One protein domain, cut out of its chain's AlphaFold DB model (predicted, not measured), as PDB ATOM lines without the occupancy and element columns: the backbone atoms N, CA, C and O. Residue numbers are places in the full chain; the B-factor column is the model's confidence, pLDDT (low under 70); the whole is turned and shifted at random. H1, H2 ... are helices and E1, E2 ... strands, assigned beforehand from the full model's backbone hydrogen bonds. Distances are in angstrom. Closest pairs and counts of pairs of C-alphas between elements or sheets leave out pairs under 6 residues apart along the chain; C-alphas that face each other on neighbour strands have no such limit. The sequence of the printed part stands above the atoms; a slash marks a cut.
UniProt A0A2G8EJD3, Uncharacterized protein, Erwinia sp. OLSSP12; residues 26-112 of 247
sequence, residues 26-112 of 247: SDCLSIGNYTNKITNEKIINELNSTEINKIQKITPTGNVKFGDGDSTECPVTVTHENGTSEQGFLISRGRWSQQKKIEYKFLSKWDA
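Overview. This is residues 26 to 112 of the 247 residues of an uncharacterized protein of Erwinia sp. OLSSP12 (UniProt A0A2G8EJD3). A strongly twisted, curled sheet of four strands makes the body, and helix H1 fills the gap between its two edge strands, E1 and E4. The short helix H2 sits at the far end of E4, while residues 26 to 39, with no named element, lead into H1. The printed part has 87 residues, with H1 E1 E2 E3 E4 H2 along it; the sheet's order is E1 E2 E3 E4, antiparallel, and the class is mixed. It is compact, with a radius of gyration of the C-alphas of 12.6 A, and spans 35 by 25 by 21 A.

Arrangement. H1, residues 40 to 48, is at the sheet's level, with a height of 2.3 A. The closest C-alphas of H1 and E1, residues 55 to 60, are those of Asn 48 and Ile 55, 6.3 A apart. E2, residues 71 to 80, bends by 63 degrees at residue 75; N 59 and O 77 of the hairpin E1 and E2 are 2.8 A apart, within hydrogen-bond range. E2 and E3, residues 85 to 93, form a hairpin with N 74 and O 90 at 2.8 A. E4, residues 101 to 106, completes the meander, each strand the antiparallel neighbour of the one before; N 91 and O 103 are 2.8 A apart. E1 and E4 are apart, but the closest C-alphas of H1 and E4, Leu 47 and Glu 103, are 7.1 A apart. H2, residues 107 to 112, is only just over E4, with 3 of its 6 C-alphas falling on it, and runs across the strands at 82 degrees to E4 on the local plane. In H1 and H2 every O i to N i+4 pair is within hydrogen-bond range.

Along the chain. H1 begins at C-alpha 40 (14.689, -29.570, -9.176) and is 12.2 A long. E1, E2, E3 and E4 measure 14.0 A, 25.2 A, 24.3 A and 16.5 A. H2, 8.5 A, ends at C-alpha 112 (-9.092, -43.990, -14.049).

Size, cuts and confidence. The C-alphas farthest apart, of Thr 35 and Ala 112, are 38.6 A apart. The printed part has no cut and no long link. Mean pLDDT of the printed part is 74.3; 30 residues are under 70, among them 26 to 38 and 94 to 100.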
ATOM      1  N   SER A  26      13.000 -30.541  -4.005       68.38
ATOM      2  CA  SER A  26      13.887 -31.382  -3.201       68.38
ATOM      3  C   SER A  26      13.583 -31.328  -1.694       68.38
ATOM      4  O   SER A  26      13.658 -32.365  -1.022       68.38
ATOM      5  N   ASP A  27      13.158 -30.173  -1.179       68.38
ATOM      6  CA  ASP A  27      12.698 -30.001   0.203       68.38
ATOM      7  C   ASP A  27      11.324 -30.651   0.397       68.38
ATOM      8  O   ASP A  27      11.102 -31.374   1.371       68.38
ATOM      9  N   CYS A  28      10.434 -30.497  -0.585       65.00
ATOM     10  CA  CYS A  28       9.125 -31.147  -0.617       65.00
ATOM     11  C   CYS A  28       9.198 -32.681  -0.606       65.00
ATOM     12  O   CYS A  28       8.299 -33.342  -0.100       65.00
ATOM     13  N   LEU A  29      10.263 -33.279  -1.130       68.25
ATOM     14  CA  LEU A  29      10.453 -34.729  -1.064       68.25
ATOM     15  C   LEU A  29      11.263 -35.177   0.160       68.25
ATOM     16  O   LEU A  29      11.495 -36.376   0.327       68.25
ATOM     17  N   SER A  30      11.673 -34.245   1.030       65.06
ATOM     18  CA  SER A  30      12.580 -34.499   2.160       65.06
ATOM     19  C   SER A  30      13.899 -35.157   1.727       65.06
ATOM     20  O   SER A  30      14.456 -36.004   2.425       65.06
ATOM     21  N   ILE A  31      14.412 -34.783   0.549       60.06
ATOM     22  CA  ILE A  31      15.631 -35.353  -0.050       60.06
ATOM     23  C   ILE A  31      16.894 -34.581   0.395       60.06
ATOM     24  O   ILE A  31      18.003 -35.097   0.249       60.06
ATOM     25  N   GLY A  32      16.735 -33.388   0.981       50.53
ATOM     26  CA  GLY A  32      17.775 -32.363   1.150       50.53
ATOM     27  C   GLY A  32      18.852 -32.543   2.232       50.53
ATOM     28  O   GLY A  32      19.745 -31.698   2.291       50.53
ATOM     29  N   ASN A  33      18.832 -33.603   3.053       50.47
ATOM     30  CA  ASN A  33      19.711 -33.712   4.239       50.47
ATOM     31  C   ASN A  33      20.901 -34.689   4.145       50.47
ATOM     32  O   ASN A  33      21.624 -34.843   5.124       50.47
ATOM     33  N   TYR A  34      21.166 -35.310   2.993       49.03
ATOM     34  CA  TYR A  34      22.356 -36.155   2.807       49.03
ATOM     35  C   TYR A  34      23.137 -35.740   1.560       49.03
ATOM     36  O   TYR A  34      22.563 -35.188   0.626       49.03
ATOM     37  N   THR A  35      24.442 -36.013   1.577       45.78
ATOM     38  CA  THR A  35      25.564 -35.586   0.708       45.78
ATOM     39  C   THR A  35      25.340 -35.478  -0.811       45.78
ATOM     40  O   THR A  35      26.189 -34.913  -1.491       45.78
ATOM     41  N   ASN A  36      24.205 -35.931  -1.346       54.19
ATOM     42  CA  ASN A  36      23.781 -35.776  -2.736       54.19
ATOM     43  C   ASN A  36      22.422 -35.058  -2.805       54.19
ATOM     44  O   ASN A  36      21.373 -35.704  -2.907       54.19
ATOM     45  N   LYS A  37      22.425 -33.718  -2.770       60.06
ATOM     46  CA  LYS A  37      21.221 -32.928  -3.073       60.06
ATOM     47  C   LYS A  37      20.800 -33.190  -4.524       60.06
ATOM     48  O   LYS A  37      21.582 -32.978  -5.448       60.06
ATOM     49  N   ILE A  38      19.572 -33.662  -4.727       65.38
ATOM     50  CA  ILE A  38      18.962 -33.767  -6.058       65.38
ATOM     51  C   ILE A  38      18.352 -32.401  -6.373       65.38
ATOM     52  O   ILE A  38      17.556 -31.900  -5.587       65.38
ATOM     53  N   THR A  39      18.740 -31.788  -7.490       73.19
ATOM     54  CA  THR A  39      18.190 -30.496  -7.920       73.19
ATOM     55  C   THR A  39      16.813 -30.667  -8.555       73.19
ATOM     56  O   THR A  39      16.504 -31.715  -9.122       73.19
ATOM     57  N   ASN A  40      16.002 -29.608  -8.521       74.88
ATOM     58  CA  ASN A  40      14.689 -29.570  -9.176       74.88
ATOM     59  C   ASN A  40      14.789 -29.913 -10.678       74.88
ATOM     60  O   ASN A  40      13.965 -30.657 -11.201       74.88
ATOM     61  N   GLU A  41      15.847 -29.453 -11.354       75.69
ATOM     62  CA  GLU A  41      16.138 -29.795 -12.754       75.69
ATOM     63  C   GLU A  41      16.390 -31.290 -12.956       75.69
ATOM     64  O   GLU A  41      15.897 -31.878 -13.913       75.69
ATOM     65  N   LYS A  42      17.123 -31.936 -12.039       77.25
ATOM     66  CA  LYS A  42      17.389 -33.375 -12.118       77.25
ATOM     67  C   LYS A  42      16.106 -34.193 -11.947       77.25
ATOM     68  O   LYS A  42      15.928 -35.165 -12.671       77.25
ATOM     69  N   ILE A  43      15.207 -33.762 -11.057       77.75
ATOM     70  CA  ILE A  43      13.873 -34.360 -10.875       77.75
ATOM     71  C   ILE A  43      13.067 -34.271 -12.175       77.75
ATOM     72  O   ILE A  43      12.534 -35.272 -12.648       77.75
ATOM     73  N   ILE A  44      13.004 -33.077 -12.772       81.00
ATOM     74  CA  ILE A  44      12.272 -32.850 -14.022       81.00
ATOM     75  C   ILE A  44      12.877 -33.679 -15.160       81.00
ATOM     76  O   ILE A  44      12.135 -34.322 -15.896       81.00
ATOM     77  N   ASN A  45      14.206 -33.730 -15.278       81.00
ATOM     78  CA  ASN A  45      14.896 -34.513 -16.306       81.00
ATOM     79  C   ASN A  45      14.649 -36.023 -16.167       81.00
ATOM     80  O   ASN A  45      14.461 -36.703 -17.175       81.00
ATOM     81  N   GLU A  46      14.623 -36.548 -14.939       79.44
ATOM     82  CA  GLU A  46      14.327 -37.960 -14.674       79.44
ATOM     83  C   GLU A  46      12.893 -38.315 -15.093       79.44
ATOM     84  O   GLU A  46      12.691 -39.284 -15.825       79.44
ATOM     85  N   LEU A  47      11.911 -37.484 -14.733       79.00
ATOM     86  CA  LEU A  47      10.510 -37.676 -15.132       79.00
ATOM     87  C   LEU A  47      10.297 -37.491 -16.641       79.00
ATOM     88  O   LEU A  47       9.537 -38.226 -17.267       79.00
ATOM     89  N   ASN A  48      11.011 -36.548 -17.252       83.38
ATOM     90  CA  ASN A  48      10.956 -36.300 -18.687       83.38
ATOM     91  C   ASN A  48      11.597 -37.410 -19.523       83.38
ATOM     92  O   ASN A  48      11.401 -37.415 -20.738       83.38
ATOM     93  N   SER A  49      12.345 -38.347 -18.935       74.75
ATOM     94  CA  SER A  49      13.003 -39.418 -19.695       74.75
ATOM     95  C   SER A  49      12.017 -40.345 -20.426       74.75
ATOM     96  O   SER A  49      12.366 -40.896 -21.468       74.75
ATOM     97  N   THR A  50      10.778 -40.458 -19.939       65.94
ATOM     98  CA  THR A  50       9.753 -41.380 -20.459       65.94
ATOM     99  C   THR A  50       8.473 -40.695 -20.954       65.94
ATOM    100  O   THR A  50       7.607 -41.363 -21.512       65.94
ATOM    101  N   GLU A  51       8.345 -39.374 -20.791       68.50
ATOM    102  CA  GLU A  51       7.124 -38.624 -21.121       68.50
ATOM    103  C   GLU A  51       7.125 -38.045 -22.547       68.50
ATOM    104  O   GLU A  51       8.133 -37.505 -23.026       68.50
ATOM    105  N   ILE A  52       5.957 -38.122 -23.205       66.31
ATOM    106  CA  ILE A  52       5.698 -37.557 -24.544       66.31
ATOM    107  C   ILE A  52       5.552 -36.032 -24.460       66.31
ATOM    108  O   ILE A  52       6.118 -35.313 -25.279       66.31
ATOM    109  N   ASN A  53       4.846 -35.535 -23.438       76.44
ATOM    110  CA  ASN A  53       4.690 -34.105 -23.176       76.44
ATOM    111  C   ASN A  53       5.657 -33.684 -22.071       76.44
ATOM    112  O   ASN A  53       5.389 -33.905 -20.888       76.44
ATOM    113  N   LYS A  54       6.778 -33.070 -22.456       84.00
ATOM    114  CA  LYS A  54       7.817 -32.659 -21.510       84.00
ATOM    115  C   LYS A  54       7.264 -31.688 -20.466       84.00
ATOM    116  O   LYS A  54       6.529 -30.747 -20.768       84.00
ATOM    117  N   ILE A  55       7.622 -31.957 -19.221       84.12
ATOM    118  CA  ILE A  55       7.365 -31.132 -18.052       84.12
ATOM    119  C   ILE A  55       8.280 -29.914 -18.125       84.12
ATOM    120  O   ILE A  55       9.502 -30.058 -18.155       84.12
ATOM    121  N   GLN A  56       7.676 -28.729 -18.101       85.00
ATOM    122  CA  GLN A  56       8.373 -27.450 -18.006       85.00
ATOM    123  C   GLN A  56       8.581 -27.045 -16.543       85.00
ATOM    124  O   GLN A  56       9.626 -26.510 -16.178       85.00
ATOM    125  N   LYS A  57       7.571 -27.271 -15.694       85.44
ATOM    126  CA  LYS A  57       7.581 -26.833 -14.296       85.44
ATOM    127  C   LYS A  57       6.757 -27.761 -13.414       85.44
ATOM    128  O   LYS A  57       5.684 -28.205 -13.805       85.44
ATOM    129  N   ILE A  58       7.225 -27.978 -12.189       83.44
ATOM    130  CA  ILE A  58       6.468 -28.643 -11.124       83.44
ATOM    131  C   ILE A  58       6.332 -27.653  -9.971       83.44
ATOM    132  O   ILE A  58       7.322 -27.069  -9.534       83.44
ATOM    133  N   THR A  59       5.108 -27.437  -9.499       84.94
ATOM    134  CA  THR A  59       4.798 -26.486  -8.426       84.94
ATOM    135  C   THR A  59       4.148 -27.231  -7.261       84.94
ATOM    136  O   THR A  59       3.057 -27.771  -7.454       84.94
ATOM    137  N   PRO A  60       4.765 -27.274  -6.066       82.69
ATOM    138  CA  PRO A  60       4.128 -27.801  -4.862       82.69
ATOM    139  C   PRO A  60       2.832 -27.058  -4.545       82.69
ATOM    140  O   PRO A  60       2.799 -25.829  -4.571       82.69
ATOM    141  N   THR A  61       1.765 -27.795  -4.244       82.00
ATOM    142  CA  THR A  61       0.439 -27.218  -3.955       82.00
ATOM    143  C   THR A  61      -0.053 -27.486  -2.541       82.00
ATOM    144  O   THR A  61      -1.118 -27.006  -2.159       82.00
ATOM    145  N   GLY A  62       0.705 -28.225  -1.736       74.56
ATOM    146  CA  GLY A  62       0.306 -28.558  -0.377       74.56
ATOM    147  C   GLY A  62       1.411 -29.222   0.428       74.56
ATOM    148  O   GLY A  62       2.561 -29.323  -0.001       74.56
ATOM    149  N   ASN A  63       1.034 -29.670   1.621       74.94
ATOM    150  CA  ASN A  63       1.967 -30.255   2.573       74.94
ATOM    151  C   ASN A  63       2.429 -31.647   2.134       74.94
ATOM    152  O   ASN A  63       1.659 -32.437   1.583       74.94
ATOM    153  N   VAL A  64       3.687 -31.946   2.446       75.75
ATOM    154  CA  VAL A  64       4.290 -33.266   2.265       75.75
ATOM    155  C   VAL A  64       3.581 -34.271   3.164       75.75
ATOM    156  O   VAL A  64       3.395 -34.030   4.358       75.75
ATOM    157  N   LYS A  65       3.208 -35.412   2.593       77.50
ATOM    158  CA  LYS A  65       2.728 -36.576   3.326       77.50
ATOM    159  C   LYS A  65       3.845 -37.604   3.410       77.50
ATOM    160  O   LYS A  65       4.512 -37.920   2.426       77.50
ATOM    161  N   PHE A  66       4.041 -38.133   4.606       73.31
ATOM    162  CA  PHE A  66       4.929 -39.260   4.831       73.31
ATOM    163  C   PHE A  66       4.081 -40.524   4.707       73.31
ATOM    164  O   PHE A  66       3.190 -40.737   5.527       73.31
ATOM    165  N   GLY A  67       4.300 -41.293   3.640       65.19
ATOM    166  CA  GLY A  67       3.640 -42.584   3.458       65.19
ATOM    167  C   GLY A  67       4.265 -43.654   4.350       65.19
ATOM    168  O   GLY A  67       5.268 -43.410   5.030       65.19
ATOM    169  N   ASP A  68       3.698 -44.859   4.321       61.22
ATOM    170  CA  ASP A  68       4.244 -45.988   5.070       61.22
ATOM    171  C   ASP A  68       5.675 -46.323   4.598       61.22
ATOM    172  O   ASP A  68       5.982 -46.380   3.399       61.22
ATOM    173  N   GLY A  69       6.576 -46.528   5.564       67.44
ATOM    174  CA  GLY A  69       7.972 -46.903   5.332       67.44
ATOM    175  C   GLY A  69       8.854 -45.779   4.770       67.44
ATOM    176  O   GLY A  69       9.100 -44.769   5.426       67.44
ATOM    177  N   ASP A  70       9.397 -46.003   3.567       72.00
ATOM    178  CA  ASP A  70      10.485 -45.219   2.957       72.00
ATOM    179  C   ASP A  70      10.011 -44.265   1.839       72.00
ATOM    180  O   ASP A  70      10.763 -43.926   0.917       72.00
ATOM    181  N   SER A  71       8.728 -43.885   1.882       75.75
ATOM    182  CA  SER A  71       8.060 -43.087   0.847       75.75
ATOM    183  C   SER A  71       7.693 -41.678   1.328       75.75
ATOM    184  O   SER A  71       7.313 -41.469   2.482       75.75
ATOM    185  N   THR A  72       7.852 -40.679   0.462       77.50
ATOM    186  CA  THR A  72       7.335 -39.314   0.644       77.50
ATOM    187  C   THR A  72       6.478 -38.941  -0.545       77.50
ATOM    188  O   THR A  72       6.832 -39.236  -1.684       77.50
ATOM    189  N   GLU A  73       5.359 -38.283  -0.277       82.50
ATOM    190  CA  GLU A  73       4.421 -37.825  -1.293       82.50
ATOM    191  C   GLU A  73       4.223 -36.318  -1.147       82.50
ATOM    192  O   GLU A  73       3.917 -35.818  -0.064       82.50
ATOM    193  N   CYS A  74       4.380 -35.577  -2.239       82.25
ATOM    194  CA  CYS A  74       4.103 -34.150  -2.286       82.25
ATOM    195  C   CYS A  74       3.018 -33.876  -3.336       82.25
ATOM    196  O   CYS A  74       3.201 -34.252  -4.498       82.25
ATOM    197  N   PRO A  75       1.894 -33.233  -2.971       84.00
ATOM    198  CA  PRO A  75       0.928 -32.767  -3.955       84.00
ATOM    199  C   PRO A  75       1.546 -31.644  -4.794       84.00
ATOM    200  O   PRO A  75       2.102 -30.679  -4.259       84.00
ATOM    201  N   VAL A  76       1.456 -31.775  -6.116       84.88
ATOM    202  CA  VAL A  76       2.039 -30.824  -7.065       84.88
ATOM    203  C   VAL A  76       1.105 -30.572  -8.250       84.88
ATOM    204  O   VAL A  76       0.310 -31.427  -8.644       84.88
ATOM    205  N   THR A  77       1.242 -29.398  -8.860       86.38
ATOM    206  CA  THR A  77       0.752 -29.106 -10.212       86.38
ATOM    207  C   THR A  77       1.925 -29.141 -11.179       86.38
ATOM    208  O   THR A  77       2.946 -28.490 -10.944       86.38
ATOM    209  N   VAL A  78       1.779 -29.896 -12.261       85.62
ATOM    210  CA  VAL A  78       2.752 -30.001 -13.346       85.62
ATOM    211  C   VAL A  78       2.276 -29.152 -14.511       85.62
ATOM    212  O   VAL A  78       1.138 -29.287 -14.943       85.62
ATOM    213  N   THR A  79       3.148 -28.287 -15.015       86.94
ATOM    214  CA  THR A  79       2.946 -27.513 -16.242       86.94
ATOM    215  C   THR A  79       3.854 -28.077 -17.324       86.94
ATOM    216  O   THR A  79       5.067 -28.204 -17.125       86.94
ATOM    217  N   HIS A  80       3.269 -28.426 -18.464       86.94
ATOM    218  CA  HIS A  80       3.971 -28.973 -19.621       86.94
ATOM    219  C   HIS A  80       4.386 -27.856 -20.588       86.94
ATOM    220  O   HIS A  80       3.809 -26.771 -20.585       86.94
ATOM    221  N   GLU A  81       5.364 -28.126 -21.453       85.44
ATOM    222  CA  GLU A  81       5.865 -27.152 -22.441       85.44
ATOM    223  C   GLU A  81       4.795 -26.684 -23.442       85.44
ATOM    224  O   GLU A  81       4.872 -25.576 -23.965       85.44
ATOM    225  N   ASN A  82       3.766 -27.501 -23.680       83.50
ATOM    226  CA  ASN A  82       2.616 -27.154 -24.521       83.50
ATOM    227  C   ASN A  82       1.598 -26.224 -23.816       83.50
ATOM    228  O   ASN A  82       0.556 -25.913 -24.392       83.50
ATOM    229  N   GLY A  83       1.874 -25.808 -22.574       81.69
ATOM    230  CA  GLY A  83       1.033 -24.919 -21.774       81.69
ATOM    231  C   GLY A  83      -0.077 -25.610 -20.977       81.69
ATOM    232  O   GLY A  83      -0.773 -24.932 -20.219       81.69
ATOM    233  N   THR A  84      -0.261 -26.931 -21.092       86.50
ATOM    234  CA  THR A  84      -1.251 -27.644 -20.270       86.50
ATOM    235  C   THR A  84      -0.761 -27.788 -18.836       86.50
ATOM    236  O   THR A  84       0.441 -27.782 -18.558       86.50
ATOM    237  N   SER A  85      -1.694 -27.897 -17.890       86.62
ATOM    238  CA  SER A  85      -1.361 -28.154 -16.492       86.62
ATOM    239  C   SER A  85      -2.256 -29.220 -15.889       86.62
ATOM    240  O   SER A  85      -3.460 -29.238 -16.133       86.62
ATOM    241  N   GLU A  86      -1.654 -30.096 -15.093       86.50
ATOM    242  CA  GLU A  86      -2.315 -31.240 -14.472       86.50
ATOM    243  C   GLU A  86      -1.917 -31.339 -12.995       86.50
ATOM    244  O   GLU A  86      -0.812 -30.965 -12.597       86.50
ATOM    245  N   GLN A  87      -2.841 -31.812 -12.161       86.69
ATOM    246  CA  GLN A  87      -2.591 -32.035 -10.738       86.69
ATOM    247  C   GLN A  87      -2.201 -33.493 -10.487       86.69
ATOM    248  O   GLN A  87      -2.689 -34.418 -11.144       86.69
ATOM    249  N   GLY A  88      -1.355 -33.711  -9.485       85.44
ATOM    250  CA  GLY A  88      -0.950 -35.051  -9.087       85.44
ATOM    251  C   GLY A  88      -0.093 -35.064  -7.833       85.44
ATOM    252  O   GLY A  88      -0.061 -34.105  -7.058       85.44
ATOM    253  N   PHE A  89       0.636 -36.160  -7.665       85.56
ATOM    254  CA  PHE A  89       1.547 -36.370  -6.551       85.56
ATOM    255  C   PHE A  89       2.930 -36.738  -7.069       85.56
ATOM    256  O   PHE A  89       3.088 -37.655  -7.876       85.56
ATOM    257  N   LEU A  90       3.937 -36.023  -6.580       83.31
ATOM    258  CA  LEU A  90       5.330 -36.399  -6.728       83.31
ATOM    259  C   LEU A  90       5.692 -37.334  -5.576       83.31
ATOM    260  O   LEU A  90       5.538 -36.971  -4.410       83.31
ATOM    261  N   ILE A  91       6.148 -38.535  -5.905       83.00
ATOM    262  CA  ILE A  91       6.457 -39.589  -4.948       83.00
ATOM    263  C   ILE A  91       7.950 -39.876  -5.014       83.00
ATOM    264  O   ILE A  91       8.496 -40.159  -6.078       83.00
ATOM    265  N   SER A  92       8.612 -39.844  -3.863       77.62
ATOM    266  CA  SER A  92       9.978 -40.334  -3.708       77.62
ATOM    267  C   SER A  92       9.958 -41.608  -2.876       77.62
ATOM    268  O   SER A  92       9.405 -41.631  -1.777       77.62
ATOM    269  N   ARG A  93      10.583 -42.668  -3.389       78.56
ATOM    270  CA  ARG A  93      10.827 -43.927  -2.673       78.56
ATOM    271  C   ARG A  93      12.324 -44.089  -2.438       78.56
ATOM    272  O   ARG A  93      13.119 -43.726  -3.306       78.56
ATOM    273  N   GLY A  94      12.711 -44.669  -1.307       69.62
ATOM    274  CA  GLY A  94      14.128 -44.868  -1.001       69.62
ATOM    275  C   GLY A  94      14.741 -43.723  -0.191       69.62
ATOM    276  O   GLY A  94      15.911 -43.415  -0.405       69.62
ATOM    277  N   ARG A  95      13.986 -43.038   0.689       63.34
ATOM    278  CA  ARG A  95      14.495 -41.954   1.565       63.34
ATOM    279  C   ARG A  95      15.777 -42.371   2.297       63.34
ATOM    280  O   ARG A  95      16.671 -41.536   2.432       63.34
ATOM    281  N   TRP A  96      15.884 -43.642   2.692       63.84
ATOM    282  CA  TRP A  96      17.048 -44.228   3.370       63.84
ATOM    283  C   TRP A  96      17.998 -45.010   2.441       63.84
ATOM    284  O   TRP A  96      18.992 -45.564   2.907       63.84
ATOM    285  N   SER A  97      17.723 -45.056   1.134       64.69
ATOM    286  CA  SER A  97      18.504 -45.793   0.132       64.69
ATOM    287  C   SER A  97      19.426 -44.878  -0.682       64.69
ATOM    288  O   SER A  97      19.147 -43.700  -0.907       64.69
ATOM    289  N   GLN A  98      20.527 -45.445  -1.190       61.94
ATOM    290  CA  GLN A  98      21.375 -44.787  -2.193       61.94
ATOM    291  C   GLN A  98      20.689 -44.691  -3.565       61.94
ATOM    292  O   GLN A  98      21.009 -43.803  -4.353       61.94
ATOM    293  N   GLN A  99      19.734 -45.582  -3.844       64.12
ATOM    294  CA  GLN A  99      18.925 -45.577  -5.059       64.12
ATOM    295  C   GLN A  99      17.545 -45.002  -4.738       64.12
ATOM    296  O   GLN A  99      16.632 -45.722  -4.334       64.12
ATOM    297  N   LYS A 100      17.419 -43.682  -4.894       68.44
ATOM    298  CA  LYS A 100      16.136 -42.980  -4.806       68.44
ATOM    299  C   LYS A 100      15.402 -43.152  -6.129       68.44
ATOM    300  O   LYS A 100      16.002 -42.950  -7.179       68.44
ATOM    301  N   LYS A 101      14.125 -43.521  -6.066       74.12
ATOM    302  CA  LYS A 101      13.254 -43.606  -7.240       74.12
ATOM    303  C   LYS A 101      12.210 -42.507  -7.150       74.12
ATOM    304  O   LYS A 101      11.487 -42.441  -6.152       74.12
ATOM    305  N   ILE A 102      12.145 -41.665  -8.177       76.44
ATOM    306  CA  ILE A 102      11.167 -40.584  -8.260       76.44
ATOM    307  C   ILE A 102      10.085 -40.981  -9.258       76.44
ATOM    308  O   ILE A 102      10.361 -41.380 -10.385       76.44
ATOM    309  N   GLU A 103       8.836 -40.896  -8.823       78.25
ATOM    310  CA  GLU A 103       7.662 -41.217  -9.626       78.25
ATOM    311  C   GLU A 103       6.695 -40.034  -9.573       78.25
ATOM    312  O   GLU A 103       6.471 -39.455  -8.511       78.25
ATOM    313  N   TYR A 104       6.095 -39.682 -10.708       74.00
ATOM    314  CA  TYR A 104       4.981 -38.741 -10.741       74.00
ATOM    315  C   TYR A 104       3.687 -39.482 -11.063       74.00
ATOM    316  O   TYR A 104       3.610 -40.226 -12.042       74.00
ATOM    317  N   LYS A 105       2.667 -39.292 -10.223       75.62
ATOM    318  CA  LYS A 105       1.337 -39.867 -10.414       75.62
ATOM    319  C   LYS A 105       0.325 -38.770 -10.691       75.62
ATOM    320  O   LYS A 105       0.022 -37.958  -9.819       75.62
ATOM    321  N   PHE A 106      -0.228 -38.794 -11.896       73.00
ATOM    322  CA  PHE A 106      -1.343 -37.945 -12.297       73.00
ATOM    323  C   PHE A 106      -2.622 -38.388 -11.573       73.00
ATOM    324  O   PHE A 106      -2.953 -39.576 -11.605       73.00
ATOM    325  N   LEU A 107      -3.359 -37.449 -10.970       72.75
ATOM    326  CA  LEU A 107      -4.649 -37.737 -10.321       72.75
ATOM    327  C   LEU A 107      -5.643 -38.368 -11.310       72.75
ATOM    328  O   LEU A 107      -6.225 -39.410 -11.029       72.75
ATOM    329  N   SER A 108      -5.733 -37.809 -12.518       67.38
ATOM    330  CA  SER A 108      -6.616 -38.299 -13.586       67.38
ATOM    331  C   SER A 108      -6.333 -39.746 -14.000       67.38
ATOM    332  O   SER A 108      -7.262 -40.508 -14.256       67.38
ATOM    333  N   LYS A 109      -5.056 -40.149 -14.052       67.31
ATOM    334  CA  LYS A 109      -4.660 -41.523 -14.404       67.31
ATOM    335  C   LYS A 109      -4.866 -42.495 -13.240       67.31
ATOM    336  O   LYS A 109      -5.153 -43.662 -13.485       67.31
ATOM    337  N   TRP A 110      -4.736 -42.029 -11.999       65.00
ATOM    338  CA  TRP A 110      -4.938 -42.846 -10.802       65.00
ATOM    339  C   TRP A 110      -6.410 -43.219 -10.597       65.00
ATOM    340  O   TRP A 110      -6.722 -44.400 -10.452       65.00
ATOM    341  N   ASP A 111      -7.312 -42.240 -10.679       71.12
ATOM    342  CA  ASP A 111      -8.755 -42.477 -10.540       71.12
ATOM    343  C   ASP A 111      -9.277 -43.361 -11.683       71.12
ATOM    344  O   ASP A 111     -10.051 -44.295 -11.466       71.12
ATOM    345  N   ALA A 112      -8.780 -43.138 -12.906       68.06
ATOM    346  CA  ALA A 112      -9.092 -43.990 -14.049       68.06
ATOM    347  C   ALA A 112      -8.612 -45.438 -13.850       68.06
ATOM    348  O   ALA A 112      -9.315 -46.374 -14.228       68.06
TER     349      ALA A 112